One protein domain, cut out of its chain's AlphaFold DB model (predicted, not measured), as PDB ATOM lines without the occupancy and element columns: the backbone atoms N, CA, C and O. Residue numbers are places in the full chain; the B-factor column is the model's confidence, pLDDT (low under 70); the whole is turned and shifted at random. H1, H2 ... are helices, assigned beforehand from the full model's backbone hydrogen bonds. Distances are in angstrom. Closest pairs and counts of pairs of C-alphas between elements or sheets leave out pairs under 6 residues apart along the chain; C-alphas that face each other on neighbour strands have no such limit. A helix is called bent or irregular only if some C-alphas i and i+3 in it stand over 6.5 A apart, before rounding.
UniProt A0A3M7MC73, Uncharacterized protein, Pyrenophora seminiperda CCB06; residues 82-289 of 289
ATOM      1  N   ILE A  82     -40.696  24.035  35.697       96.12
ATOM      2  CA  ILE A  82     -40.566  23.036  36.772       96.12
ATOM      3  C   ILE A  82     -40.592  21.626  36.184       96.12
ATOM      4  O   ILE A  82     -39.666  20.848  36.411       96.12
ATOM      5  N   GLU A  83     -41.612  21.315  35.381       96.00
ATOM      6  CA  GLU A  83     -41.716  20.016  34.714       96.00
ATOM      7  C   GLU A  83     -40.631  19.838  33.650       96.00
ATOM      8  O   GLU A  83     -40.108  18.736  33.495       96.00
ATOM      9  N   GLN A  84     -40.228  20.920  32.971       96.06
ATOM     10  CA  GLN A  84     -39.126  20.875  32.007       96.06
ATOM     11  C   GLN A  84     -37.823  20.411  32.659       96.06
ATOM     12  O   GLN A  84     -37.192  19.463  32.192       96.06
ATOM     13  N   VAL A  85     -37.436  21.043  33.771       96.81
ATOM     14  CA  VAL A  85     -36.228  20.660  34.505       96.81
ATOM     15  C   VAL A  85     -36.380  19.276  35.118       96.81
ATOM     16  O   VAL A  85     -35.433  18.496  35.068       96.81
ATOM     17  N   ARG A  86     -37.561  18.922  35.640       97.06
ATOM     18  CA  ARG A  86     -37.816  17.564  36.135       97.06
ATOM     19  C   ARG A  86     -37.539  16.521  35.047       97.06
ATOM     20  O   ARG A  86     -36.789  15.582  35.303       97.06
ATOM     21  N   ARG A  87     -38.073  16.702  33.834       96.69
ATOM     22  CA  ARG A  87     -37.833  15.786  32.704       96.69
ATOM     23  C   ARG A  87     -36.365  15.751  32.292       96.69
ATOM     24  O   ARG A  87     -35.843  14.667  32.067       96.69
ATOM     25  N   PHE A  88     -35.663  16.883  32.283       97.00
ATOM     26  CA  PHE A  88     -34.217  16.904  32.029       97.00
ATOM     27  C   PHE A  88     -33.426  16.080  33.042       97.00
ATOM     28  O   PHE A  88     -32.546  15.309  32.666       97.00
ATOM     29  N   LEU A  89     -33.746  16.210  34.328       96.50
ATOM     30  CA  LEU A  89     -33.074  15.453  35.379       96.50
ATOM     31  C   LEU A  89     -33.392  13.955  35.285       96.50
ATOM     32  O   LEU A  89     -32.486  13.142  35.455       96.50
ATOM     33  N   ILE A  90     -34.640  13.589  34.972       97.12
ATOM     34  CA  ILE A  90     -35.043  12.192  34.759       97.12
ATOM     35  C   ILE A  90     -34.306  11.592  33.564       97.12
ATOM     36  O   ILE A  90     -33.756  10.508  33.708       97.12
ATOM     37  N   GLU A  91     -34.251  12.294  32.428       95.06
ATOM     38  CA  GLU A  91     -33.495  11.869  31.245       95.06
ATOM     39  C   GLU A  91     -32.044  11.573  31.632       95.06
ATOM     40  O   GLU A  91     -31.560  10.464  31.428       95.06
ATOM     41  N   ILE A  92     -31.354  12.525  32.270       93.44
ATOM     42  CA  ILE A  92     -29.944  12.345  32.633       93.44
ATOM     43  C   ILE A  92     -29.765  11.140  33.562       93.44
ATOM     44  O   ILE A  92     -28.842  10.350  33.362       93.44
ATOM     45  N   VAL A  93     -30.633  10.964  34.559       93.19
ATOM     46  CA  VAL A  93     -30.589   9.824  35.489       93.19
ATOM     47  C   VAL A  93     -30.876   8.498  34.775       93.19
ATOM     48  O   VAL A  93     -30.174   7.515  35.013       93.19
ATOM     49  N   ALA A  94     -31.856   8.471  33.871       93.06
ATOM     50  CA  ALA A  94     -32.213   7.299  33.081       93.06
ATOM     51  C   ALA A  94     -31.036   6.838  32.220       93.06
ATOM     52  O   ALA A  94     -30.658   5.667  32.279       93.06
ATOM     53  N   ILE A  95     -30.378   7.763  31.510       89.31
ATOM     54  CA  ILE A  95     -29.176   7.425  30.745       89.31
ATOM     55  C   ILE A  95     -28.042   7.005  31.708       89.31
ATOM     56  O   ILE A  95     -27.359   6.013  31.449       89.31
ATOM     57  N   THR A  96     -27.904   7.671  32.871       87.25
ATOM     58  CA  THR A  96     -26.897   7.371  33.929       87.25
ATOM     59  C   THR A  96     -26.895   5.920  34.355       87.25
ATOM     60  O   THR A  96     -25.829   5.307  34.458       87.25
ATOM     61  N   PHE A  97     -28.076   5.350  34.539       89.06
ATOM     62  CA  PHE A  97     -28.217   3.984  35.019       89.06
ATOM     63  C   PHE A  97     -28.556   2.967  33.926       89.06
ATOM     64  O   PHE A  97     -28.535   1.762  34.187       89.06
ATOM     65  N   GLY A  98     -28.774   3.433  32.693       88.69
ATOM     66  CA  GLY A  98     -29.213   2.600  31.579       88.69
ATOM     67  C   GLY A  98     -30.623   2.063  31.807       88.69
ATOM     68  O   GLY A  98     -30.839   0.861  31.696       88.69
ATOM     69  N   ALA A  99     -31.550   2.940  32.200       93.50
ATOM     70  CA  ALA A  99     -32.954   2.595  32.381       93.50
ATOM     71  C   ALA A  99     -33.613   2.214  31.048       93.50
ATOM     72  O   ALA A  99     -33.237   2.718  29.988       93.50
ATOM     73  N   ASN A 100     -34.630   1.352  31.112       94.94
ATOM     74  CA  ASN A 100     -35.454   1.029  29.956       94.94
ATOM     75  C   ASN A 100     -36.351   2.232  29.611       94.94
ATOM     76  O   ASN A 100     -37.279   2.563  30.353       94.94
ATOM     77  N   PHE A 101     -36.066   2.899  28.491       94.69
ATOM     78  CA  PHE A 101     -36.815   4.078  28.056       94.69
ATOM     79  C   PHE A 101     -38.253   3.758  27.650       94.69
ATOM     80  O   PHE A 101     -39.123   4.599  27.867       94.69
ATOM     81  N   ASP A 102     -38.540   2.552  27.162       95.75
ATOM     82  CA  ASP A 102     -39.907   2.149  26.831       95.75
ATOM     83  C   ASP A 102     -40.766   2.066  28.103       95.75
ATOM     84  O   ASP A 102     -41.847   2.655  28.186       95.75
ATOM     85  N   GLU A 103     -40.251   1.428  29.156       97.31
ATOM     86  CA  GLU A 103     -40.919   1.374  30.464       97.31
ATOM     87  C   GLU A 103     -41.031   2.754  31.117       97.31
ATOM     88  O   GLU A 103     -42.061   3.093  31.705       97.31
ATOM     89  N   LEU A 104     -39.989   3.577  30.993       97.00
ATOM     90  CA  LEU A 104     -39.983   4.926  31.547       97.00
ATOM     91  C   LEU A 104     -41.011   5.828  30.851       97.00
ATOM     92  O   LEU A 104     -41.746   6.551  31.524       97.00
ATOM     93  N   ASN A 105     -41.108   5.758  29.523       96.50
ATOM     94  CA  ASN A 105     -42.108   6.479  28.740       96.50
ATOM     95  C   ASN A 105     -43.529   5.979  29.052       96.50
ATOM     96  O   ASN A 105     -44.432   6.795  29.253       96.50
ATOM     97  N   ALA A 106     -43.728   4.664  29.198       96.19
ATOM     98  CA  ALA A 106     -44.996   4.102  29.672       96.19
ATOM     99  C   ALA A 106     -45.392   4.650  31.052       96.19
ATOM    100  O   ALA A 106     -46.543   5.039  31.268       96.19
ATOM    101  N   ALA A 107     -44.437   4.724  31.982       96.88
ATOM    102  CA  ALA A 107     -44.649   5.232  33.333       96.88
ATOM    103  C   ALA A 107     -44.925   6.746  33.379       96.88
ATOM    104  O   ALA A 107     -45.749   7.192  34.184       96.88
ATOM    105  N   LEU A 108     -44.258   7.535  32.530       95.19
ATOM    106  CA  LEU A 108     -44.420   8.990  32.455       95.19
ATOM    107  C   LEU A 108     -45.751   9.400  31.827       95.19
ATOM    108  O   LEU A 108     -46.449  10.244  32.383       95.19
ATOM    109  N   TYR A 109     -46.107   8.801  30.689       93.12
ATOM    110  CA  TYR A 109     -47.290   9.195  29.918       93.12
ATOM    111  C   TYR A 109     -48.520   8.325  30.202       93.12
ATOM    112  O   TYR A 109     -49.595   8.594  29.672       93.12
ATOM    113  N   ASN A 110     -48.381   7.302  31.053       92.88
ATOM    114  CA  ASN A 110     -49.426   6.330  31.381       92.88
ATOM    115  C   ASN A 110     -50.014   5.656  30.124       92.88
ATOM    116  O   ASN A 110     -51.228   5.511  29.983       92.88
ATOM    117  N   ILE A 111     -49.121   5.264  29.215       91.94
ATOM    118  CA  ILE A 111     -49.404   4.588  27.943       91.94
ATOM    119  C   ILE A 111     -48.840   3.158  27.963       91.94
ATOM    120  O   ILE A 111     -48.006   2.850  28.818       91.94
ATOM    121  N   PRO A 112     -49.255   2.271  27.041       91.38
ATOM    122  CA  PRO A 112     -48.536   1.020  26.807       91.38
ATOM    123  C   PRO A 112     -47.060   1.290  26.465       91.38
ATOM    124  O   PRO A 112     -46.792   2.318  25.836       91.38
ATOM    125  N   PRO A 113     -46.121   0.397  26.834       89.06
ATOM    126  CA  PRO A 113     -44.721   0.528  26.443       89.06
ATOM    127  C   PRO A 113     -44.600   0.750  24.932       89.06
ATOM    128  O   PRO A 113     -45.076  -0.097  24.167       89.06
ATOM    129  N   PRO A 114     -44.030   1.887  24.487       83.31
ATOM    130  CA  PRO A 114     -43.634   2.032  23.098       83.31
ATOM    131  C   PRO A 114     -42.525   1.015  22.787       83.31
ATOM    132  O   PRO A 114     -42.065   0.287  23.665       83.31
ATOM    133  N   SER A 115     -42.131   0.925  21.524       85.62
ATOM    134  CA  SER A 115     -41.016   0.074  21.114       85.62
ATOM    135  C   SER A 115     -39.885   0.953  20.608       85.62
ATOM    136  O   SER A 115     -40.133   1.894  19.850       85.62
ATOM    137  N   ASP A 116     -38.664   0.618  21.016       87.81
ATOM    138  CA  ASP A 116     -37.414   1.196  20.518       87.81
ATOM    139  C   ASP A 116     -37.223   2.690  20.848       87.81
ATOM    140  O   ASP A 116     -36.556   3.420  20.109       87.81
ATOM    141  N   THR A 117     -37.774   3.171  21.970       92.31
ATOM    142  CA  THR A 117     -37.450   4.518  22.460       92.31
ATOM    143  C   THR A 117     -36.108   4.541  23.185       92.31
ATOM    144  O   THR A 117     -35.701   3.585  23.842       92.31
ATOM    145  N   ASN A 118     -35.389   5.658  23.072       91.12
ATOM    146  CA  ASN A 118     -34.086   5.856  23.723       91.12
ATOM    147  C   ASN A 118     -33.945   7.233  24.397       91.12
ATOM    148  O   ASN A 118     -32.849   7.624  24.792       91.12
ATOM    149  N   THR A 119     -35.051   7.967  24.508       93.56
ATOM    150  CA  THR A 119     -35.149   9.251  25.205       93.56
ATOM    151  C   THR A 119     -36.587   9.472  25.675       93.56
ATOM    152  O   THR A 119     -37.537   8.947  25.080       93.56
ATOM    153  N   ILE A 120     -36.768  10.252  26.741       95.31
ATOM    154  CA  ILE A 120     -38.088  10.759  27.142       95.31
ATOM    155  C   ILE A 120     -38.373  12.157  26.588       95.31
ATOM    156  O   ILE A 120     -39.472  12.671  26.792       95.31
ATOM    157  N   LEU A 121     -37.391  12.806  25.959       95.00
ATOM    158  CA  LEU A 121     -37.440  14.201  25.526       95.00
ATOM    159  C   LEU A 121     -37.703  14.296  24.021       95.00
ATOM    160  O   LEU A 121     -37.116  13.551  23.242       95.00
ATOM    161  N   CYS A 122     -38.527  15.255  23.597       93.62
ATOM    162  CA  CYS A 122     -38.610  15.595  22.174       93.62
ATOM    163  C   CYS A 122     -37.375  16.397  21.713       93.62
ATOM    164  O   CYS A 122     -36.566  16.855  22.524       93.62
ATOM    165  N   ASP A 123     -37.219  16.602  20.404       91.56
ATOM    166  CA  ASP A 123     -36.012  17.230  19.848       91.56
ATOM    167  C   ASP A 123     -35.758  18.655  20.360       91.56
ATOM    168  O   ASP A 123     -34.614  19.002  20.664       91.56
ATOM    169  N   SER A 124     -36.805  19.470  20.526       94.06
ATOM    170  CA  SER A 124     -36.656  20.821  21.084       94.06
ATOM    171  C   SER A 124     -36.207  20.786  22.545       94.06
ATOM    172  O   SER A 124     -35.318  21.537  22.933       94.06
ATOM    173  N   GLU A 125     -36.752  19.863  23.340       95.06
ATOM    174  CA  GLU A 125     -36.347  19.669  24.735       95.06
ATOM    175  C   GLU A 125     -34.882  19.231  24.842       95.06
ATOM    176  O   GLU A 125     -34.149  19.705  25.709       95.06
ATOM    177  N   ARG A 126     -34.419  18.359  23.941       92.38
ATOM    178  CA  ARG A 126     -33.015  17.925  23.894       92.38
ATOM    179  C   ARG A 126     -32.078  19.068  23.514       92.38
ATOM    180  O   ARG A 126     -31.019  19.220  24.128       92.38
ATOM    181  N   ALA A 127     -32.470  19.891  22.541       92.50
ATOM    182  CA  ALA A 127     -31.725  21.090  22.170       92.50
ATOM    183  C   ALA A 127     -31.631  22.077  23.347       92.50
ATOM    184  O   ALA A 127     -30.548  22.594  23.640       92.50
ATOM    185  N   ASP A 128     -32.733  22.272  24.074       95.62
ATOM    186  CA  ASP A 128     -32.777  23.119  25.264       95.62
ATOM    187  C   ASP A 128     -31.914  22.566  26.401       95.62
ATOM    188  O   ASP A 128     -31.146  23.320  27.008       95.62
ATOM    189  N   LEU A 129     -31.966  21.258  26.664       95.31
ATOM    190  CA  LEU A 129     -31.114  20.605  27.657       95.31
ATOM    191  C   LEU A 129     -29.630  20.775  27.317       95.31
ATOM    192  O   LEU A 129     -28.829  21.142  28.181       95.31
ATOM    193  N   LEU A 130     -29.251  20.586  26.051       93.12
ATOM    194  CA  LEU A 130     -27.881  20.810  25.599       93.12
ATOM    195  C   LEU A 130     -27.463  22.279  25.773       93.12
ATOM    196  O   LEU A 130     -26.356  22.559  26.243       93.12
ATOM    197  N   ALA A 131     -28.339  23.230  25.442       95.38
ATOM    198  CA  ALA A 131     -28.079  24.655  25.626       95.38
ATOM    199  C   ALA A 131     -27.908  25.027  27.108       95.38
ATOM    200  O   ALA A 131     -26.988  25.778  27.452       95.38
ATOM    201  N   GLN A 132     -28.746  24.482  27.994       96.88
ATOM    202  CA  GLN A 132     -28.626  24.675  29.440       96.88
ATOM    203  C   GLN A 132     -27.347  24.046  29.989       96.88
ATOM    204  O   GLN A 132     -26.626  24.697  30.743       96.88
ATOM    205  N   SER A 133     -27.010  22.831  29.558       95.94
ATOM    206  CA  SER A 133     -25.764  22.165  29.934       95.94
ATOM    207  C   SER A 133     -24.536  22.994  29.545       95.94
ATOM    208  O   SER A 133     -23.662  23.254  30.372       95.94
ATOM    209  N   ASN A 134     -24.503  23.517  28.316       95.06
ATOM    210  CA  ASN A 134     -23.421  24.388  27.855       95.06
ATOM    211  C   ASN A 134     -23.317  25.680  28.676       95.06
ATOM    212  O   ASN A 134     -22.209  26.123  28.982       95.06
ATOM    213  N   LEU A 135     -24.450  26.277  29.057       97.50
ATOM    214  CA  LEU A 135     -24.474  27.467  29.904       97.50
ATOM    215  C   LEU A 135     -23.937  27.174  31.310       97.50
ATOM    216  O   LEU A 135     -23.102  27.925  31.811       97.50
ATOM    217  N   VAL A 136     -24.372  26.069  31.921       97.31
ATOM    218  CA  VAL A 136     -23.866  25.615  33.222       97.31
ATOM    219  C   VAL A 136     -22.352  25.436  33.163       97.31
ATOM    220  O   VAL A 136     -21.644  25.981  34.006       97.31
ATOM    221  N   ARG A 137     -21.839  24.748  32.138       94.44
ATOM    222  CA  ARG A 137     -20.397  24.528  31.952       94.44
ATOM    223  C   ARG A 137     -19.626  25.823  31.725       94.44
ATOM    224  O   ARG A 137     -18.538  25.984  32.271       94.44
ATOM    225  N   LYS A 138     -20.179  26.762  30.950       95.69
ATOM    226  CA  LYS A 138     -19.581  28.090  30.738       95.69
ATOM    227  C   LYS A 138     -19.364  28.798  32.075       95.69
ATOM    228  O   LYS A 138     -18.257  29.255  32.349       95.69
ATOM    229  N   VAL A 139     -20.406  28.856  32.907       97.25
ATOM    230  CA  VAL A 139     -20.350  29.512  34.220       97.25
ATOM    231  C   VAL A 139     -19.442  28.737  35.179       97.25
ATOM    232  O   VAL A 139     -18.572  29.334  35.809       97.25
ATOM    233  N   HIS A 140     -19.560  27.408  35.237       95.56
ATOM    234  CA  HIS A 140     -18.706  26.541  36.059       95.56
ATOM    235  C   HIS A 140     -17.220  26.680  35.704       95.56
ATOM    236  O   HIS A 140     -16.387  26.766  36.603       95.56
ATOM    237  N   GLY A 141     -16.885  26.820  34.420       94.88
ATOM    238  CA  GLY A 141     -15.522  27.076  33.957       94.88
ATOM    239  C   GLY A 141     -14.909  28.352  34.546       94.88
ATOM    240  O   GLY A 141     -13.724  28.359  34.873       94.88
ATOM    241  N   CYS A 142     -15.702  29.409  34.748       96.81
ATOM    242  CA  CYS A 142     -15.245  30.609  35.457       96.81
ATOM    243  C   CYS A 142     -14.977  30.325  36.942       96.81
ATOM    244  O   CYS A 142     -14.004  30.836  37.484       96.81
ATOM    245  N   PHE A 143     -15.776  29.482  37.603       96.19
ATOM    246  CA  PHE A 143     -15.501  29.075  38.987       96.19
ATOM    247  C   PHE A 143     -14.258  28.183  39.117       96.19
ATOM    248  O   PHE A 143     -13.564  28.271  40.126       96.19
ATOM    249  N   LEU A 144     -13.977  27.332  38.127       92.44
ATOM    250  CA  LEU A 144     -12.764  26.508  38.100       92.44
ATOM    251  C   LEU A 144     -11.493  27.356  37.971       92.44
ATOM    252  O   LEU A 144     -10.488  27.020  38.586       92.44
ATOM    253  N   ARG A 145     -11.545  28.452  37.204       96.06
ATOM    254  CA  ARG A 145     -10.420  29.384  37.005       96.06
ATOM    255  C   ARG A 145     -10.373  30.539  38.010       96.06
ATOM    256  O   ARG A 145      -9.545  31.427  37.860       96.06
ATOM    257  N   ASP A 146     -11.275  30.549  38.992       95.06
ATOM    258  CA  ASP A 146     -11.442  31.645  39.957       95.06
ATOM    259  C   ASP A 146     -11.662  33.030  39.304       95.06
ATOM    260  O   ASP A 146     -11.217  34.072  39.774       95.06
ATOM    261  N   GLU A 147     -12.421  33.037  38.205       96.62
ATOM    262  CA  GLU A 147     -12.797  34.205  37.405       96.62
ATOM    263  C   GLU A 147     -14.277  34.583  37.605       96.62
ATOM    264  O   GLU A 147     -14.965  34.954  36.650       96.62
ATOM    265  N   GLN A 148     -14.824  34.460  38.821       95.12
ATOM    266  CA  GLN A 148     -16.271  34.632  39.036       95.12
ATOM    267  C   GLN A 148     -16.770  36.034  38.639       95.12
ATOM    268  O   GLN A 148     -17.895  36.186  38.178       95.12
ATOM    269  N   THR A 149     -15.914  37.055  38.728       94.69
ATOM    270  CA  THR A 149     -16.219  38.435  38.306       94.69
ATOM    271  C   THR A 149     -16.422  38.594  36.796       94.69
ATOM    272  O   THR A 149     -16.977  39.601  36.364       94.69
ATOM    273  N   ARG A 150     -15.992  37.617  35.982       95.25
ATOM    274  CA  ARG A 150     -16.170  37.608  34.518       95.25
ATOM    275  C   ARG A 150     -17.494  36.983  34.078       95.25
ATOM    276  O   ARG A 150     -17.798  36.985  32.885       95.25
ATOM    277  N   ILE A 151     -18.275  36.429  35.003       96.81
ATOM    278  CA  ILE A 151     -19.563  35.822  34.673       96.81
ATOM    279  C   ILE A 151     -20.547  36.935  34.303       96.81
ATOM    280  O   ILE A 151     -20.767  37.884  35.055       96.81
ATOM    281  N   HIS A 152     -21.165  36.827  33.128       97.38
ATOM    282  CA  HIS A 152     -22.189  37.781  32.726       97.38
ATOM    283  C   HIS A 152     -23.449  37.598  33.577       97.38
ATOM    284  O   HIS A 152     -24.033  36.516  33.597       97.38
ATOM    285  N   ARG A 153     -23.964  38.689  34.157       96.31
ATOM    286  CA  ARG A 153     -25.206  38.671  34.955       96.31
ATOM    287  C   ARG A 153     -26.409  38.071  34.212       96.31
ATOM    288  O   ARG A 153     -27.289  37.481  34.828       96.31
ATOM    289  N   ARG A 154     -26.462  38.198  32.879       97.62
ATOM    290  CA  ARG A 154     -27.497  37.562  32.042       97.62
ATOM    291  C   ARG A 154     -27.454  36.033  32.130       97.62
ATOM    292  O   ARG A 154     -28.511  35.410  32.157       97.62
ATOM    293  N   ASP A 155     -26.260  35.451  32.168       98.12
ATOM    294  CA  ASP A 155     -26.068  34.003  32.247       98.12
ATOM    295  C   ASP A 155     -26.497  33.486  33.623       98.12
ATOM    296  O   ASP A 155     -27.238  32.508  33.702       98.12
ATOM    297  N   GLU A 156     -26.128  34.193  34.696       97.25
ATOM    298  CA  GLU A 156     -26.571  33.871  36.059       97.25
ATOM    299  C   GLU A 156     -28.093  33.940  36.180       97.25
ATOM    300  O   GLU A 156     -28.718  32.990  36.650       97.25
ATOM    301  N   LYS A 157     -28.711  35.029  35.700       97.31
ATOM    302  CA  LYS A 157     -30.174  35.182  35.705       97.31
ATOM    303  C   LYS A 157     -30.862  34.073  34.925       97.31
ATOM    304  O   LYS A 157     -31.872  33.544  35.383       97.31
ATOM    305  N   LYS A 158     -30.306  33.697  33.770       97.81
ATOM    306  CA  LYS A 158     -30.836  32.596  32.968       97.81
ATOM    307  C   LYS A 158     -30.753  31.273  33.735       97.81
ATOM    308  O   LYS A 158     -31.774  30.609  33.841       97.81
ATOM    309  N   LEU A 159     -29.611  30.933  34.343       97.75
ATOM    310  CA  LEU A 159     -29.480  29.726  35.176       97.75
ATOM    311  C   LEU A 159     -30.433  29.727  36.377       97.75
ATOM    312  O   LEU A 159     -31.017  28.693  36.706       97.75
ATOM    313  N   CYS A 160     -30.623  30.879  37.022       97.00
ATOM    314  CA  CYS A 160     -31.576  31.002  38.117       97.00
ATOM    315  C   CYS A 160     -33.011  30.729  37.659       97.00
ATOM    316  O   CYS A 160     -33.687  29.912  38.278       97.00
ATOM    317  N   ALA A 161     -33.442  31.349  36.560       96.75
ATOM    318  CA  ALA A 161     -34.799  31.213  36.039       96.75
ATOM    319  C   ALA A 161     -35.088  29.828  35.439       96.75
ATOM    320  O   ALA A 161     -36.214  29.337  35.538       96.75
ATOM    321  N   THR A 162     -34.098  29.195  34.800       96.75
ATOM    322  CA  THR A 162     -34.311  27.930  34.082       96.75
ATOM    323  C   THR A 162     -33.920  26.694  34.872       96.75
ATOM    324  O   THR A 162     -34.316  25.620  34.454       96.75
ATOM    325  N   ILE A 163     -33.152  26.801  35.965       96.56
ATOM    326  CA  ILE A 163     -32.721  25.639  36.765       96.56
ATOM    327  C   ILE A 163     -32.976  25.869  38.255       96.56
ATOM    328  O   ILE A 163     -33.727  25.113  38.860       96.56
ATOM    329  N   ILE A 164     -32.374  26.897  38.864       96.00
ATOM    330  CA  ILE A 164     -32.365  27.026  40.334       96.00
ATOM    331  C   ILE A 164     -33.772  27.191  40.906       96.00
ATOM    332  O   ILE A 164     -34.157  26.409  41.772       96.00
ATOM    333  N   GLN A 165     -34.537  28.164  40.404       95.00
ATOM    334  CA  GLN A 165     -35.903  28.433  40.857       95.00
ATOM    335  C   GLN A 165     -36.841  27.240  40.586       95.00
ATOM    336  O   GLN A 165     -37.532  26.809  41.517       95.00
ATOM    337  N   PRO A 166     -36.851  26.638  39.375       95.81
ATOM    338  CA  PRO A 166     -37.589  25.402  39.127       95.81
ATOM    339  C   PRO A 166     -37.255  24.261  40.095       95.81
ATOM    340  O   PRO A 166     -38.169  23.630  40.617       95.81
ATOM    341  N   VAL A 167     -35.970  24.009  40.371       95.25
ATOM    342  CA  VAL A 167     -35.540  22.916  41.260       95.25
ATOM    343  C   VAL A 167     -35.903  23.192  42.716       95.25
ATOM    344  O   VAL A 167     -36.352  22.283  43.406       95.25
ATOM    345  N   GLU A 168     -35.749  24.429  43.185       93.56
ATOM    346  CA  GLU A 168     -36.153  24.814  44.543       93.56
ATOM    347  C   GLU A 168     -37.670  24.672  44.743       93.56
ATOM    348  O   GLU A 168     -38.128  24.279  45.817       93.56
ATOM    349  N   THR A 169     -38.449  24.941  43.692       92.56
ATOM    350  CA  THR A 169     -39.902  24.728  43.708       92.56
ATOM    351  C   THR A 169     -40.250  23.240  43.662       92.56
ATOM    352  O   THR A 169     -41.176  22.806  44.346       92.56
ATOM    353  N   LEU A 170     -39.502  22.454  42.882       90.12
ATOM    354  CA  LEU A 170     -39.677  21.008  42.759       90.12
ATOM    355  C   LEU A 170     -39.409  20.286  44.086       90.12
ATOM    356  O   LEU A 170     -40.172  19.404  44.476       90.12
ATOM    357  N   VAL A 171     -38.330  20.660  44.776       86.88
ATOM    358  CA  VAL A 171     -37.894  20.041  46.028       86.88
ATOM    359  C   VAL A 171     -37.479  21.130  46.996       86.88
ATOM    360  O   VAL A 171     -36.534  21.877  46.743       86.88
ATOM    361  N   LYS A 172     -38.129  21.177  48.161       77.56
ATOM    362  CA  LYS A 172     -37.750  22.096  49.238       77.56
ATOM    363  C   LYS A 172     -36.364  21.715  49.782       77.56
ATOM    364  O   LYS A 172     -36.259  20.915  50.705       77.56
ATOM    365  N   GLY A 173     -35.295  22.268  49.203       73.56
ATOM    366  CA  GLY A 173     -33.927  22.026  49.663       73.56
ATOM    367  C   GLY A 173     -32.821  22.508  48.718       73.56
ATOM    368  O   GLY A 173     -32.686  22.044  47.592       73.56
ATOM    369  N   TYR A 174     -31.926  23.358  49.234       76.94
ATOM    370  CA  TYR A 174     -30.803  23.954  48.485       76.94
ATOM    371  C   TYR A 174     -29.766  22.958  47.957       76.94
ATOM    372  O   TYR A 174     -28.995  23.269  47.049       76.94
ATOM    373  N   VAL A 175     -29.700  21.776  48.566       81.31
ATOM    374  CA  VAL A 175     -28.737  20.732  48.207       81.31
ATOM    375  C   VAL A 175     -29.073  20.142  46.831       81.31
ATOM    376  O   VAL A 175     -28.167  19.909  46.035       81.31
ATOM    377  N   VAL A 176     -30.364  20.021  46.507       88.62
ATOM    378  CA  VAL A 176     -30.838  19.508  45.213       88.62
ATOM    379  C   VAL A 176     -30.447  20.458  44.087       88.62
ATOM    380  O   VAL A 176     -29.907  20.001  43.091       88.62
ATOM    381  N   CYS A 177     -30.588  21.777  44.271       91.75
ATOM    382  CA  CYS A 177     -30.191  22.769  43.264       91.75
ATOM    383  C   CYS A 177     -28.727  22.608  42.826       91.75
ATOM    384  O   CYS A 177     -28.420  22.658  41.637       91.75
ATOM    385  N   LYS A 178     -27.815  22.403  43.785       92.25
ATOM    386  CA  LYS A 178     -26.379  22.232  43.510       92.25
ATOM    387  C   LYS A 178     -26.103  20.943  42.749       92.25
ATOM    388  O   LYS A 178     -25.334  20.955  41.793       92.25
ATOM    389  N   PHE A 179     -26.748  19.858  43.168       91.62
ATOM    390  CA  PHE A 179     -26.618  18.559  42.523       91.62
ATOM    391  C   PHE A 179     -27.210  18.580  41.104       91.62
ATOM    392  O   PHE A 179     -26.584  18.096  40.169       91.62
ATOM    393  N   SER A 180     -28.351  19.244  40.899       94.88
ATOM    394  CA  SER A 180     -28.959  19.443  39.579       94.88
ATOM    395  C   SER A 180     -28.056  20.217  38.623       94.88
ATOM    396  O   SER A 180     -27.962  19.840  37.459       94.88
ATOM    397  N   LEU A 181     -27.366  21.270  39.087       95.38
ATOM    398  CA  LEU A 181     -26.371  21.968  38.265       95.38
ATOM    399  C   LEU A 181     -25.254  21.019  37.827       95.38
ATOM    400  O   LEU A 181     -24.877  21.028  36.662       95.38
ATOM    401  N   ASP A 182     -24.740  20.205  38.744       92.75
ATOM    402  CA  ASP A 182     -23.676  19.249  38.441       92.75
ATOM    403  C   ASP A 182     -24.118  18.222  37.383       92.75
ATOM    404  O   ASP A 182     -23.481  18.069  36.338       92.75
ATOM    405  N   VAL A 183     -25.278  17.602  37.607       91.56
ATOM    406  CA  VAL A 183     -25.887  16.606  36.717       91.56
ATOM    407  C   VAL A 183     -26.190  17.199  35.331       91.56
ATOM    408  O   VAL A 183     -25.838  16.600  34.315       91.56
ATOM    409  N   ILE A 184     -26.767  18.404  35.254       94.69
ATOM    410  CA  ILE A 184     -27.036  19.089  33.976       94.69
ATOM    411  C   ILE A 184     -25.735  19.489  33.279       94.69
ATOM    412  O   ILE A 184     -25.605  19.305  32.070       94.69
ATOM    413  N   GLY A 185     -24.749  20.010  34.011       92.19
ATOM    414  CA  GLY A 185     -23.441  20.359  33.456       92.19
ATOM    415  C   GLY A 185     -22.721  19.149  32.854       92.19
ATOM    416  O   GLY A 185     -22.018  19.286  31.858       92.19
ATOM    417  N   TRP A 186     -22.952  17.956  33.405       85.31
ATOM    418  CA  TRP A 186     -22.400  16.702  32.897       85.31
ATOM    419  C   TRP A 186     -22.974  16.281  31.529       85.31
ATOM    420  O   TRP A 186     -22.241  15.769  30.683       85.31
ATOM    421  N   TYR A 187     -24.265  16.523  31.268       86.50
ATOM    422  CA  TYR A 187     -24.947  16.069  30.042       86.50
ATOM    423  C   TYR A 187     -24.197  16.445  28.747       86.50
ATOM    424  O   TYR A 187     -23.905  15.594  27.907       86.50
ATOM    425  N   GLY A 188     -23.805  17.711  28.604       76.00
ATOM    426  CA  GLY A 188     -23.124  18.243  27.422       76.00
ATOM    427  C   GLY A 188     -21.648  17.856  27.301       76.00
ATOM    428  O   GLY A 188     -21.031  18.154  26.278       76.00
ATOM    429  N   GLU A 189     -21.051  17.231  28.319       73.00
ATOM    430  CA  GLU A 189     -19.732  16.592  28.198       73.00
ATOM    431  C   GLU A 189     -19.856  15.269  27.450       73.00
ATOM    432  O   GLU A 189     -19.065  15.007  26.553       73.00
ATOM    433  N   GLN A 190     -20.890  14.487  27.763       65.94
ATOM    434  CA  GLN A 190     -21.077  13.139  27.225       65.94
ATOM    435  C   GLN A 190     -21.642  13.126  25.811       65.94
ATOM    436  O   GLN A 190     -21.148  12.380  24.973       65.94
ATOM    437  N   VAL A 191     -22.604  14.004  25.512       61.56
ATOM    438  CA  VAL A 191     -23.177  14.126  24.158       61.56
ATOM    439  C   VAL A 191     -22.114  14.495  23.107       61.56
ATOM    440  O   VAL A 191     -22.318  14.265  21.923       61.56
ATOM    441  N   ARG A 192     -20.962  15.043  23.524       55.72
ATOM    442  CA  ARG A 192     -19.859  15.446  22.634       55.72
ATOM    443  C   ARG A 192     -18.738  14.413  22.494       55.72
ATOM    444  O   ARG A 192     -17.808  14.661  21.732       55.72
ATOM    445  N   LEU A 193     -18.763  13.304  23.235       56.84
ATOM    446  CA  LEU A 193     -17.712  12.290  23.121       56.84
ATOM    447  C   LEU A 193     -17.993  11.383  21.919       56.84
ATOM    448  O   LEU A 193     -18.841  10.497  21.984       56.84
ATOM    449  N   SER A 194     -17.218  11.555  20.847       43.31
ATOM    450  CA  SER A 194     -17.271  10.738  19.622       43.31
ATOM    451  C   SER A 194     -16.937   9.253  19.848       43.31
ATOM    452  O   SER A 194     -17.087   8.437  18.946       43.31
ATOM    453  N   SER A 195     -16.448   8.884  21.037       49.44
ATOM    454  CA  SER A 195     -15.868   7.570  21.337       49.44
ATOM    455  C   SER A 195     -16.875   6.489  21.736       49.44
ATOM    456  O   SER A 195     -16.459   5.405  22.142       49.44
ATOM    457  N   GLY A 196     -18.187   6.752  21.676       47.16
ATOM    458  CA  GLY A 196     -19.193   5.772  22.104       47.16
ATOM    459  C   GLY A 196     -19.001   5.325  23.559       47.16
ATOM    460  O   GLY A 196     -19.353   4.199  23.920       47.16
ATOM    461  N   THR A 197     -18.384   6.180  24.391       47.78
ATOM    462  CA  THR A 197     -18.125   5.882  25.799       47.78
ATOM    463  C   THR A 197     -19.459   5.572  26.451       47.78
ATOM    464  O   THR A 197     -20.331   6.436  26.541       47.78
ATOM    465  N   ARG A 198     -19.642   4.314  26.870       53.41
ATOM    466  CA  ARG A 198     -20.901   3.872  27.468       53.41
ATOM    467  C   ARG A 198     -21.234   4.779  28.635       53.41
ATOM    468  O   ARG A 198     -20.389   5.040  29.487       53.41
ATOM    469  N   TRP A 199     -22.488   5.200  28.704       50.81
ATOM    470  CA  TRP A 199     -22.933   6.104  29.751       50.81
ATOM    471  C   TRP A 199     -22.738   5.517  31.168       50.81
ATOM    472  O   TRP A 199     -22.510   6.239  32.135       50.81
ATOM    473  N   THR A 200     -22.669   4.189  31.288       45.66
ATOM    474  CA  THR A 200     -22.266   3.462  32.507       45.66
ATOM    475  C   THR A 200     -20.862   3.813  33.029       45.66
ATOM    476  O   THR A 200     -20.538   3.488  34.167       45.66
ATOM    477  N   SER A 201     -20.025   4.466  32.221       49.94
ATOM    478  CA  SER A 201     -18.687   4.954  32.576       49.94
ATOM    479  C   SER A 201     -18.683   6.414  33.046       49.94
ATOM    480  O   SER A 201     -17.612   6.991  33.205       49.94
ATOM    481  N   THR A 202     -19.852   7.042  33.219       64.31
ATOM    482  CA  THR A 202     -19.951   8.501  33.376       64.31
ATOM    483  C   THR A 202     -19.878   8.945  34.830       64.31
ATOM    484  O   THR A 202     -18.812   8.780  35.393       64.31
ATOM    485  N   ILE A 203     -20.899   9.490  35.495       65.12
ATOM    486  CA  ILE A 203     -20.687  10.130  36.820       65.12
ATOM    487  C   ILE A 203     -20.004   9.190  37.837       65.12
ATOM    488  O   ILE A 203     -19.036   9.581  38.480       65.12
ATOM    489  N   ILE A 204     -20.408   7.917  37.893       65.75
ATOM    490  CA  ILE A 204     -19.723   6.874  38.682       65.75
ATOM    491  C   ILE A 204     -18.266   6.675  38.240       65.75
ATOM    492  O   ILE A 204     -17.372   6.608  39.078       65.75
ATOM    493  N   GLY A 205     -18.006   6.575  36.934       65.25
ATOM    494  CA  GLY A 205     -16.654   6.404  36.395       65.25
ATOM    495  C   GLY A 205     -15.762   7.640  36.560       65.25
ATOM    496  O   GLY A 205     -14.543   7.506  36.671       65.25
ATOM    497  N   TRP A 206     -16.341   8.837  36.655       70.31
ATOM    498  CA  TRP A 206     -15.594  10.048  36.984       70.31
ATOM    499  C   TRP A 206     -15.027   9.985  38.395       70.31
ATOM    500  O   TRP A 206     -13.842  10.242  38.568       70.31
ATOM    501  N   TRP A 207     -15.830   9.566  39.378       70.94
ATOM    502  CA  TRP A 207     -15.351   9.366  40.751       70.94
ATOM    503  C   TRP A 207     -14.292   8.266  40.842       70.94
ATOM    504  O   TRP A 207     -13.350   8.399  41.615       70.94
ATOM    505  N   LYS A 208     -14.376   7.234  39.987       69.62
ATOM    506  CA  LYS A 208     -13.310   6.224  39.870       69.62
ATOM    507  C   LYS A 208     -11.971   6.802  39.407       69.62
ATOM    508  O   LYS A 208     -10.912   6.361  39.826       69.62
ATOM    509  N   THR A 209     -12.014   7.789  38.516       66.00
ATOM    510  CA  THR A 209     -10.816   8.378  37.890       66.00
ATOM    511  C   THR A 209     -10.328   9.652  38.580       66.00
ATOM    512  O   THR A 209      -9.197  10.072  38.353       66.00
ATOM    513  N   ASN A 210     -11.159  10.268  39.423       66.38
ATOM    514  CA  ASN A 210     -10.879  11.513  40.134       66.38
ATOM    515  C   ASN A 210     -11.307  11.367  41.603       66.38
ATOM    516  O   ASN A 210     -12.324  11.947  41.997       66.38
ATOM    517  N   PRO A 211     -10.559  10.600  42.419       59.16
ATOM    518  CA  PRO A 211     -10.884  10.393  43.820       59.16
ATOM    519  C   PRO A 211     -10.607  11.686  44.604       59.16
ATOM    520  O   PRO A 211      -9.545  11.888  45.181       59.16
ATOM    521  N   PHE A 212     -11.572  12.598  44.627       61.44
ATOM    522  CA  PHE A 212     -11.543  13.801  45.456       61.44
ATOM    523  C   PHE A 212     -12.917  13.973  46.109       61.44
ATOM    524  O   PHE A 212     -13.904  13.985  45.386       61.44
ATOM    525  N   PRO A 213     -13.049  14.165  47.434       59.31
ATOM    526  CA  PRO A 213     -12.002  14.528  48.393       59.31
ATOM    527  C   PRO A 213     -11.399  13.358  49.194       59.31
ATOM    528  O   PRO A 213     -10.606  13.610  50.095       59.31
ATOM    529  N   TYR A 214     -11.790  12.108  48.943       63.03
ATOM    530  CA  TYR A 214     -11.324  10.951  49.720       63.03
ATOM    531  C   TYR A 214     -10.215  10.176  49.002       63.03
ATOM    532  O   TYR A 214     -10.237  10.054  47.784       63.03
ATOM    533  N   GLU A 215      -9.317   9.562  49.768       68.25
ATOM    534  CA  GLU A 215      -8.352   8.584  49.238       68.25
ATOM    535  C   GLU A 215      -9.027   7.255  48.844       68.25
ATOM    536  O   GLU A 215      -8.516   6.521  48.003       68.25
ATOM    537  N   ASP A 216     -10.199   6.958  49.423       81.25
ATOM    538  CA  ASP A 216     -10.977   5.751  49.132       81.25
ATOM    539  C   ASP A 216     -11.941   5.979  47.955       81.25
ATOM    540  O   ASP A 216     -13.032   6.544  48.102       81.25
ATOM    541  N   GLU A 217     -11.521   5.514  46.777       78.75
ATOM    542  CA  GLU A 217     -12.311   5.500  45.542       78.75
ATOM    543  C   GLU A 217     -13.653   4.781  45.731       78.75
ATOM    544  O   GLU A 217     -14.701   5.274  45.313       78.75
ATOM    545  N   LYS A 218     -13.646   3.623  46.403       83.19
ATOM    546  CA  LYS A 218     -14.841   2.793  46.560       83.19
ATOM    547  C   LYS A 218     -15.906   3.542  47.349       83.19
ATOM    548  O   LYS A 218     -17.059   3.589  46.922       83.19
ATOM    549  N   LYS A 219     -15.508   4.172  48.456       83.88
ATOM    550  CA  LYS A 219     -16.415   4.957  49.297       83.88
ATOM    551  C   LYS A 219     -17.057   6.118  48.534       83.88
ATOM    552  O   LYS A 219     -18.250   6.352  48.688       83.88
ATOM    553  N   GLN A 220     -16.305   6.816  47.682       80.31
ATOM    554  CA  GLN A 220     -16.858   7.911  46.869       80.31
ATOM    555  C   GLN A 220     -17.931   7.446  45.903       80.31
ATOM    556  O   GLN A 220     -18.968   8.094  45.754       80.31
ATOM    557  N   VAL A 221     -17.675   6.325  45.231       83.56
ATOM    558  CA  VAL A 221     -18.646   5.787  44.291       83.56
ATOM    559  C   VAL A 221     -19.899   5.315  45.034       83.56
ATOM    560  O   VAL A 221     -21.006   5.571  44.563       83.56
ATOM    561  N   GLU A 222     -19.746   4.680  46.200       88.50
ATOM    562  CA  GLU A 222     -20.874   4.292  47.053       88.50
ATOM    563  C   GLU A 222     -21.688   5.523  47.490       88.50
ATOM    564  O   GLU A 222     -22.881   5.573  47.204       88.50
ATOM    565  N   GLU A 223     -21.063   6.566  48.049       87.75
ATOM    566  CA  GLU A 223     -21.752   7.811  48.441       87.75
ATOM    567  C   GLU A 223     -22.455   8.491  47.250       87.75
ATOM    568  O   GLU A 223     -23.598   8.948  47.363       87.75
ATOM    569  N   SER A 224     -21.821   8.504  46.072       87.12
ATOM    570  CA  SER A 224     -22.450   9.019  44.852       87.12
ATOM    571  C   SER A 224     -23.687   8.206  44.471       87.12
ATOM    572  O   SER A 224     -24.703   8.796  44.094       87.12
ATOM    573  N   MET A 225     -23.633   6.876  44.580       90.06
ATOM    574  CA  MET A 225     -24.778   6.004  44.323       90.06
ATOM    575  C   MET A 225     -25.914   6.250  45.313       90.06
ATOM    576  O   MET A 225     -27.065   6.376  44.893       90.06
ATOM    577  N   GLU A 226     -25.612   6.372  46.604       91.62
ATOM    578  CA  GLU A 226     -26.608   6.684  47.633       91.62
ATOM    579  C   GLU A 226     -27.282   8.043  47.388       91.62
ATOM    580  O   GLU A 226     -28.493   8.196  47.580       91.62
ATOM    581  N   SER A 227     -26.522   9.022  46.895       91.00
ATOM    582  CA  SER A 227     -27.049  10.333  46.517       91.00
ATOM    583  C   SER A 227     -27.959  10.283  45.307       91.00
ATOM    584  O   SER A 227     -29.015  10.910  45.319       91.00
ATOM    585  N   PHE A 228     -27.626   9.501  44.282       92.25
ATOM    586  CA  PHE A 228     -28.550   9.301  43.170       92.25
ATOM    587  C   PHE A 228     -29.852   8.638  43.604       92.25
ATOM    588  O   PHE A 228     -30.902   9.009  43.088       92.25
ATOM    589  N   LEU A 229     -29.819   7.722  44.576       93.00
ATOM    590  CA  LEU A 229     -31.042   7.136  45.116       93.00
ATOM    591  C   LEU A 229     -31.939   8.202  45.766       93.00
ATOM    592  O   LEU A 229     -33.136   8.250  45.481       93.00
ATOM    593  N   LEU A 230     -31.372   9.097  46.584       93.00
ATOM    594  CA  LEU A 230     -32.114  10.239  47.131       93.00
ATOM    595  C   LEU A 230     -32.602  11.180  46.014       93.00
ATOM    596  O   LEU A 230     -33.730  11.665  46.062       93.00
ATOM    597  N   PHE A 231     -31.786  11.411  44.986       93.75
ATOM    598  CA  PHE A 231     -32.133  12.282  43.865       93.75
ATOM    599  C   PHE A 231     -33.302  11.734  43.038       93.75
ATOM    600  O   PHE A 231     -34.201  12.494  42.691       93.75
ATOM    601  N   ILE A 232     -33.338  10.420  42.789       95.44
ATOM    602  CA  ILE A 232     -34.453   9.718  42.133       95.44
ATOM    603  C   ILE A 232     -35.761   9.967  42.892       95.44
ATOM    604  O   ILE A 232     -36.761  10.333  42.276       95.44
ATOM    605  N   ILE A 233     -35.747   9.833  44.224       94.00
ATOM    606  CA  ILE A 233     -36.915  10.102  45.082       94.00
ATOM    607  C   ILE A 233     -37.392  11.549  44.919       94.00
ATOM    608  O   ILE A 233     -38.591  11.813  44.885       94.00
ATOM    609  N   CYS A 234     -36.457  12.488  44.802       93.69
ATOM    610  CA  CYS A 234     -36.753  13.908  44.679       93.69
ATOM    611  C   CYS A 234     -37.352  14.315  43.321       93.69
ATOM    612  O   CYS A 234     -38.130  15.266  43.272       93.69
ATOM    613  N   ILE A 235     -36.973  13.653  42.222       95.81
ATOM    614  CA  ILE A 235     -37.370  14.069  40.864       95.81
ATOM    615  C   ILE A 235     -38.498  13.228  40.262       95.81
ATOM    616  O   ILE A 235     -39.123  13.671  39.300       95.81
ATOM    617  N   ALA A 236     -38.759  12.026  40.779       96.88
ATOM    618  CA  ALA A 236     -39.796  11.161  40.233       96.88
ATOM    619  C   ALA A 236     -41.200  11.774  40.454       96.88
ATOM    620  O   ALA A 236     -41.577  12.041  41.594       96.88
ATOM    621  N   PRO A 237     -42.004  11.980  39.394       96.19
ATOM    622  CA  PRO A 237     -43.331  12.585  39.515       96.19
ATOM    623  C   PRO A 237     -44.384  11.622  40.078       96.19
ATOM    624  O   PRO A 237     -45.457  12.060  40.482       96.19
ATOM    625  N   ASN A 238     -44.120  10.311  40.055       96.94
ATOM    626  CA  ASN A 238     -45.021   9.272  40.543       96.94
ATOM    627  C   ASN A 238     -44.259   7.971  40.869       96.94
ATOM    628  O   ASN A 238     -43.097   7.799  40.486       96.94
ATOM    629  N   ASP A 239     -44.945   7.035  41.531       97.69
ATOM    630  CA  ASP A 239     -44.371   5.757  41.973       97.69
ATOM    631  C   ASP A 239     -43.902   4.860  40.820       97.69
ATOM    632  O   ASP A 239     -42.927   4.126  40.977       97.69
ATOM    633  N   LYS A 240     -44.553   4.926  39.649       98.06
ATOM    634  CA  LYS A 240     -44.164   4.121  38.480       98.06
ATOM    635  C   LYS A 240     -42.805   4.571  37.948       98.06
ATOM    636  O   LYS A 240     -41.917   3.746  37.764       98.06
ATOM    637  N   VAL A 241     -42.618   5.881  37.770       98.06
ATOM    638  CA  VAL A 241     -41.336   6.460  37.334       98.06
ATOM    639  C   VAL A 241     -40.248   6.194  38.369       98.06
ATOM    640  O   VAL A 241     -39.146   5.784  38.013       98.06
ATOM    641  N   HIS A 242     -40.567   6.363  39.656       97.81
ATOM    642  CA  HIS A 242     -39.645   6.027  40.738       97.81
ATOM    643  C   HIS A 242     -39.214   4.553  40.682       97.81
ATOM    644  O   HIS A 242     -38.028   4.266  40.826       97.81
ATOM    645  N   SER A 243     -40.147   3.626  40.438       98.06
ATOM    646  CA  SER A 243     -39.856   2.191  40.331       98.06
ATOM    647  C   SER A 243     -38.876   1.886  39.200       98.06
ATOM    648  O   SER A 243     -37.855   1.252  39.458       98.06
ATOM    649  N   VAL A 244     -39.135   2.390  37.988       98.00
ATOM    650  CA  VAL A 244     -38.275   2.157  36.811       98.00
ATOM    651  C   VAL A 244     -36.858   2.690  37.049       98.00
ATOM    652  O   VAL A 244     -35.869   1.989  36.837       98.00
ATOM    653  N   LEU A 245     -36.734   3.922  37.554       97.38
ATOM    654  CA  LEU A 245     -35.425   4.521  37.829       97.38
ATOM    655  C   LEU A 245     -34.682   3.803  38.962       97.38
ATOM    656  O   LEU A 245     -33.462   3.642  38.897       97.38
ATOM    657  N   ARG A 246     -35.399   3.363  40.002       96.69
ATOM    658  CA  ARG A 246     -34.813   2.629  41.128       96.69
ATOM    659  C   ARG A 246     -34.311   1.251  40.711       96.69
ATOM    660  O   ARG A 246     -33.261   0.834  41.193       96.69
ATOM    661  N   GLU A 247     -35.036   0.559  39.842       96.81
ATOM    662  CA  GLU A 247     -34.609  -0.724  39.284       96.81
ATOM    663  C   GLU A 247     -33.328  -0.567  38.460       96.81
ATOM    664  O   GLU A 247     -32.343  -1.255  38.728       96.81
ATOM    665  N   ALA A 248     -33.283   0.427  37.565       94.69
ATOM    666  CA  ALA A 248     -32.084   0.744  36.790       94.69
ATOM    667  C   ALA A 248     -30.881   1.089  37.688       94.69
ATOM    668  O   ALA A 248     -29.757   0.628  37.462       94.69
ATOM    669  N   TRP A 249     -31.111   1.877  38.743       94.12
ATOM    670  CA  TRP A 249     -30.093   2.191  39.746       94.12
ATOM    671  C   TRP A 249     -29.582   0.932  40.461       94.12
ATOM    672  O   TRP A 249     -28.371   0.760  40.609       94.12
ATOM    673  N   ASP A 250     -30.478   0.029  40.870       94.25
ATOM    674  CA  ASP A 250     -30.122  -1.197  41.592       94.25
ATOM    675  C   ASP A 250     -29.355  -2.185  40.698       94.25
ATOM    676  O   ASP A 250     -28.380  -2.802  41.138       94.25
ATOM    677  N   ASP A 251     -29.718  -2.274  39.418       92.12
ATOM    678  CA  ASP A 251     -28.953  -2.998  38.404       92.12
ATOM    679  C   ASP A 251     -27.555  -2.420  38.219       92.12
ATOM    680  O   ASP A 251     -26.565  -3.159  38.216       92.12
ATOM    681  N   SER A 252     -27.440  -1.096  38.110       89.44
ATOM    682  CA  SER A 252     -26.141  -0.436  37.991       89.44
ATOM    683  C   SER A 252     -25.263  -0.676  39.225       89.44
ATOM    684  O   SER A 252     -24.096  -1.055  39.087       89.44
ATOM    685  N   ARG A 253     -25.835  -0.566  40.433       91.06
ATOM    686  CA  ARG A 253     -25.176  -0.895  41.708       91.06
ATOM    687  C   ARG A 253     -24.637  -2.326  41.703       91.06
ATOM    688  O   ARG A 253     -23.469  -2.543  42.030       91.06
ATOM    689  N   ARG A 254     -25.462  -3.300  41.295       91.06
ATOM    690  CA  ARG A 254     -25.061  -4.712  41.172       91.06
ATOM    691  C   ARG A 254     -23.923  -4.899  40.171       91.06
ATOM    692  O   ARG A 254     -22.943  -5.561  40.503       91.06
ATOM    693  N   ARG A 255     -24.016  -4.299  38.978       87.19
ATOM    694  CA  ARG A 255     -22.962  -4.360  37.945       87.19
ATOM    695  C   ARG A 255     -21.635  -3.771  38.428       87.19
ATOM    696  O   ARG A 255     -20.581  -4.247  38.022       87.19
ATOM    697  N   CYS A 256     -21.676  -2.783  39.318       84.00
ATOM    698  CA  CYS A 256     -20.481  -2.217  39.940       84.00
ATOM    699  C   CYS A 256     -19.914  -3.058  41.100       84.00
ATOM    700  O   CYS A 256     -18.926  -2.644  41.702       84.00
ATOM    701  N   GLY A 257     -20.512  -4.208  41.433       88.75
ATOM    702  CA  GLY A 257     -20.051  -5.070  42.525       88.75
ATOM    703  C   GLY A 257     -20.334  -4.510  43.923       88.75
ATOM    704  O   GLY A 257     -19.710  -4.940  44.892       88.75
ATOM    705  N   MET A 258     -21.247  -3.544  44.046       88.44
ATOM    706  CA  MET A 258     -21.560  -2.917  45.329       88.44
ATOM    707  C   MET A 258     -22.530  -3.768  46.147       88.44
ATOM    708  O   MET A 258     -23.467  -4.381  45.624       88.44
ATOM    709  N   GLY A 259     -22.323  -3.764  47.464       91.44
ATOM    710  CA  GLY A 259     -23.249  -4.344  48.432       91.44
ATOM    711  C   GLY A 259     -24.543  -3.539  48.544       91.44
ATOM    712  O   GLY A 259     -24.765  -2.575  47.808       91.44
ATOM    713  N   LYS A 260     -25.429  -3.953  49.453       91.44
ATOM    714  CA  LYS A 260     -26.628  -3.172  49.773       91.44
ATOM    715  C   LYS A 260     -26.185  -1.797  50.284       91.44
ATOM    716  O   LYS A 260     -25.459  -1.739  51.269       91.44
ATOM    717  N   LEU A 261     -26.635  -0.744  49.613       88.25
ATOM    718  CA  LEU A 261     -26.381   0.637  50.009       88.25
ATOM    719  C   LEU A 261     -27.591   1.199  50.753       88.25
ATOM    720  O   LEU A 261     -28.724   0.742  50.538       88.25
ATOM    721  N   GLU A 262     -27.349   2.155  51.642       85.06
ATOM    722  CA  GLU A 262     -28.419   2.863  52.335       85.06
ATOM    723  C   GLU A 262     -28.827   4.105  51.540       85.06
ATOM    724  O   GLU A 262     -28.174   4.525  50.590       85.06
ATOM    725  N   GLN A 263     -29.975   4.684  51.872       80.75
ATOM    726  CA  GLN A 263     -30.329   5.968  51.284       80.75
ATOM    727  C   GLN A 263     -29.470   7.058  51.929       80.75
ATOM    728  O   GLN A 263     -29.458   7.184  53.157       80.75
ATOM    729  N   ALA A 264     -28.809   7.881  51.111       80.94
ATOM    730  CA  ALA A 264     -28.025   8.995  51.622       80.94
ATOM    731  C   ALA A 264     -28.905   9.980  52.402       80.94
ATOM    732  O   ALA A 264     -30.059  10.248  52.053       80.94
ATOM    733  N   LYS A 265     -28.320  10.592  53.435       77.12
ATOM    734  CA  LYS A 265     -28.949  11.704  54.170       77.12
ATOM    735  C   LYS A 265     -28.846  13.035  53.418       77.12
ATOM    736  O   LYS A 265     -29.647  13.933  53.661       77.12
ATOM    737  N   TYR A 266     -27.863  13.165  52.528       78.44
ATOM    738  CA  TYR A 266     -27.541  14.388  51.791       78.44
ATOM    739  C   TYR A 266     -27.090  14.036  50.370       78.44
ATOM    740  O   TYR A 266     -26.479  12.991  50.186       78.44
ATOM    741  N   LEU A 267     -27.342  14.907  49.384       78.31
ATOM    742  CA  LEU A 267     -26.811  14.714  48.028       78.31
ATOM    743  C   LEU A 267     -25.342  15.148  47.983       78.31
ATOM    744  O   LEU A 267     -25.031  16.342  47.977       78.31
ATOM    745  N   TRP A 268     -24.458  14.159  47.996       77.12
ATOM    746  CA  TRP A 268     -23.007  14.266  47.997       77.12
ATOM    747  C   TRP A 268     -22.363  12.986  47.422       77.12
ATOM    748  O   TRP A 268     -22.856  11.896  47.692       77.12
ATOM    749  N   PRO A 269     -21.244  13.059  46.691       80.19
ATOM    750  CA  PRO A 269     -20.480  14.251  46.334       80.19
ATOM    751  C   PRO A 269     -21.004  15.001  45.100       80.19
ATOM    752  O   PRO A 269     -21.658  14.440  44.229       80.19
ATOM    753  N   THR A 270     -20.698  16.302  45.041       84.56
ATOM    754  CA  THR A 270     -20.756  17.111  43.806       84.56
ATOM    755  C   THR A 270     -19.341  17.403  43.341       84.56
ATOM    756  O   THR A 270     -18.471  17.651  44.184       84.56
ATOM    757  N   ARG A 271     -19.111  17.478  42.030       85.69
ATOM    758  CA  ARG A 271     -17.804  17.831  41.469       85.69
ATOM    759  C   ARG A 271     -17.297  19.184  41.988       85.69
ATOM    760  O   ARG A 271     -18.100  20.066  42.330       85.69
ATOM    761  N   PRO A 272     -15.965  19.386  42.030       86.56
ATOM    762  CA  PRO A 272     -15.372  20.618  42.528       86.56
ATOM    763  C   PRO A 272     -16.016  21.875  41.937       86.56
ATOM    764  O   PRO A 272     -16.365  21.936  40.758       86.56
ATOM    765  N   LYS A 273     -16.169  22.896  42.783       91.06
ATOM    766  CA  LYS A 273     -16.728  24.219  42.461       91.06
ATOM    767  C   LYS A 273     -18.215  24.270  42.049       91.06
ATOM    768  O   LYS A 273     -18.766  25.368  42.097       91.06
ATOM    769  N   TYR A 274     -18.917  23.160  41.783       92.31
ATOM    770  CA  TYR A 274     -20.381  23.196  41.574       92.31
ATOM    771  C   TYR A 274     -21.136  23.651  42.827       92.31
ATOM    772  O   TYR A 274     -22.046  24.475  42.739       92.31
ATOM    773  N   SER A 275     -20.713  23.200  44.013       91.69
ATOM    774  CA  SER A 275     -21.293  23.665  45.282       91.69
ATOM    775  C   SER A 275     -21.087  25.174  45.496       91.69
ATOM    776  O   SER A 275     -22.015  25.871  45.914       91.69
ATOM    777  N   ALA A 276     -19.908  25.706  45.142       94.38
ATOM    778  CA  ALA A 276     -19.609  27.140  45.214       94.38
ATOM    779  C   ALA A 276     -20.442  27.952  44.207       94.38
ATOM    780  O   ALA A 276     -21.028  28.969  44.578       94.38
ATOM    781  N   MET A 277     -20.564  27.461  42.970       96.06
ATOM    782  CA  MET A 277     -21.425  28.049  41.942       96.06
ATOM    783  C   MET A 277     -22.887  28.091  42.388       96.06
ATOM    784  O   MET A 277     -23.509  29.151  42.360       96.06
ATOM    785  N   GLY A 278     -23.422  26.970  42.875       94.94
ATOM    786  CA  GLY A 278     -24.795  26.906  43.365       94.94
ATOM    787  C   GLY A 278     -25.044  27.833  44.558       94.94
ATOM    788  O   GLY A 278     -26.069  28.505  44.597       94.94
ATOM    789  N   ASN A 279     -24.094  27.949  45.495       95.12
ATOM    790  CA  ASN A 279     -24.180  28.927  46.588       95.12
ATOM    791  C   ASN A 279     -24.244  30.376  46.073       95.12
ATOM    792  O   ASN A 279     -25.041  31.162  46.583       95.12
ATOM    793  N   SER A 280     -23.429  30.724  45.071       96.06
ATOM    794  CA  SER A 280     -23.418  32.065  44.471       96.06
ATOM    795  C   SER A 280     -24.757  32.399  43.811       96.06
ATOM    796  O   SER A 280     -25.354  33.433  44.105       96.06
ATOM    797  N   LEU A 281     -25.278  31.484  42.987       95.88
ATOM    798  CA  LEU A 281     -26.558  31.657  42.293       95.88
ATOM    799  C   LEU A 281     -27.738  31.756  43.272       95.88
ATOM    800  O   LEU A 281     -28.601  32.619  43.122       95.88
ATOM    801  N   LEU A 282     -27.750  30.930  44.323       94.12
ATOM    802  CA  LEU A 282     -28.759  31.006  45.386       94.12
ATOM    803  C   LEU A 282     -28.706  32.342  46.137       94.12
ATOM    804  O   LEU A 282     -29.751  32.904  46.461       94.12
ATOM    805  N   LYS A 283     -27.505  32.870  46.409       94.62
ATOM    806  CA  LYS A 283     -27.341  34.184  47.043       94.62
ATOM    807  C   LYS A 283     -27.898  35.297  46.156       94.62
ATOM    808  O   LYS A 283     -28.619  36.153  46.661       94.62
ATOM    809  N   MET A 284     -27.599  35.266  44.855       93.12
ATOM    810  CA  MET A 284     -28.117  36.241  43.893       93.12
ATOM    811  C   MET A 284     -29.650  36.229  43.861       93.12
ATOM    812  O   MET A 284     -30.272  37.274  44.026       93.12
ATOM    813  N   MET A 285     -30.257  35.050  43.723       91.44
ATOM    814  CA  MET A 285     -31.713  34.890  43.673       91.44
ATOM    815  C   MET A 285     -32.416  35.491  44.901       91.44
ATOM    816  O   MET A 285     -33.420  36.178  44.759       91.44
ATOM    817  N   ARG A 286     -31.855  35.293  46.103       89.50
ATOM    818  CA  ARG A 286     -32.408  35.852  47.350       89.50
ATOM    819  C   ARG A 286     -32.226  37.358  47.488       89.50
ATOM    820  O   ARG A 286     -32.996  37.983  48.197       89.50
ATOM    821  N   SER A 287     -31.196  37.932  46.868       89.62
ATOM    822  CA  SER A 287     -30.978  39.384  46.896       89.62
ATOM    823  C   SER A 287     -31.904  40.161  45.957       89.62
ATOM    824  O   SER A 287     -31.977  41.380  46.059       89.62
ATOM    825  N   GLU A 288     -32.579  39.468  45.034       81.06
ATOM    826  CA  GLU A 288     -33.532  40.056  44.083       81.06
ATOM    827  C   GLU A 288     -35.006  39.809  44.478       81.06
ATOM    828  O   GLU A 288     -35.893  40.250  43.750       81.06
ATOM    829  N   SER A 289     -35.261  39.107  45.594       73.25
ATOM    830  CA  SER A 289     -36.600  38.855  46.165       73.25
ATOM    831  C   SER A 289     -36.921  39.852  47.273       73.25
ATOM    832  O   SER A 289     -38.094  40.270  47.351       73.25
TER     833      SER A 289
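This is residues 82 to 289 of the 289 residues of an uncharacterized protein of Pyrenophora seminiperda CCB06 (UniProt A0A3M7MC73). Four helices, H3, H4, H5 and H9, cross one another steeply in a cluster on one side, and an up-and-down bundle of H1, H7 and H8, neighbours running opposite ways along the chain, makes the other side. H1 joins the two groups, H5 lies near the middle, H2 packs on H8, H6 packs on H7, and residues 192 to 197 stick out. The 208 printed residues include nine named helices, H1 to H9 in order, and no named strand, an all helix class. The whole is compact and rounded, with a radius of gyration of the C-alphas of 16.7 A and spans of 48 by 41 by 36 A.

H3, residues 123 to 144, touches H5, residues 174 to 190, only just about perpendicular at 73 degrees; their closest C-alphas, Ser 133 and Gly 185, are 4.6 A apart. H4, residues 153 to 170, touches H5 at a steep tilt of 63 degrees, with Ile 164 and Cys 177 closest at 5.6 A between C-alphas. H9, residues 274 to 287, touches H5 at a steep tilt of 54 degrees, opposite ways, with the closest C-alphas, Lys 178 and Gly 278, 4.9 A apart. H1, residues 82 to 97, touches H5 with residues 88 to 92 alone; the closest C-alphas, Ile 92 and Tyr 187, are 6.7 A apart. H8, residues 239 to 255, touches H1 at a shallow tilt of 28 degrees, Phe 97 and Ala 248 being closest at 5.3 A between C-alphas. H7, residues 217 to 235, forms helical hairpins with H8, at 10 degrees, and with H6, residues 203 to 209, at 12 degrees. H2, residues 101 to 109, touches H8, with the C-alphas of Ala 107 and Lys 240 closest at 5.3 A. H1 and H9 are apart. Every O i to N i+4 pair is within hydrogen-bond range in H1, H2, H6, H7, H8 and H9; the counts are 17 of 18 in H3, 12 of 14 in H4 and 10 of 13 in H5.

H3 is 31.0 A long, H7 26.9 A, H5 25.8 A, H4 24.1 A and H8 24.0 A. H4 has a kink of 31 degrees near residue 160 and is only just irregular: C-alphas 162 and 165 are 7.0 A apart. H1 begins at C-alpha 82, (-40.566, 23.036, 36.772), and H9 ends at C-alpha 287, (-30.978, 39.384, 46.896).

The two C-alphas farthest apart, Pro 112 and Thr 149, are 50.8 A apart. The printed part has no cut; the links H2 to H3, H5 to H6 and H8 to H9 are long. Residues 190 to 205 and 208 to 215 have pLDDT under 70.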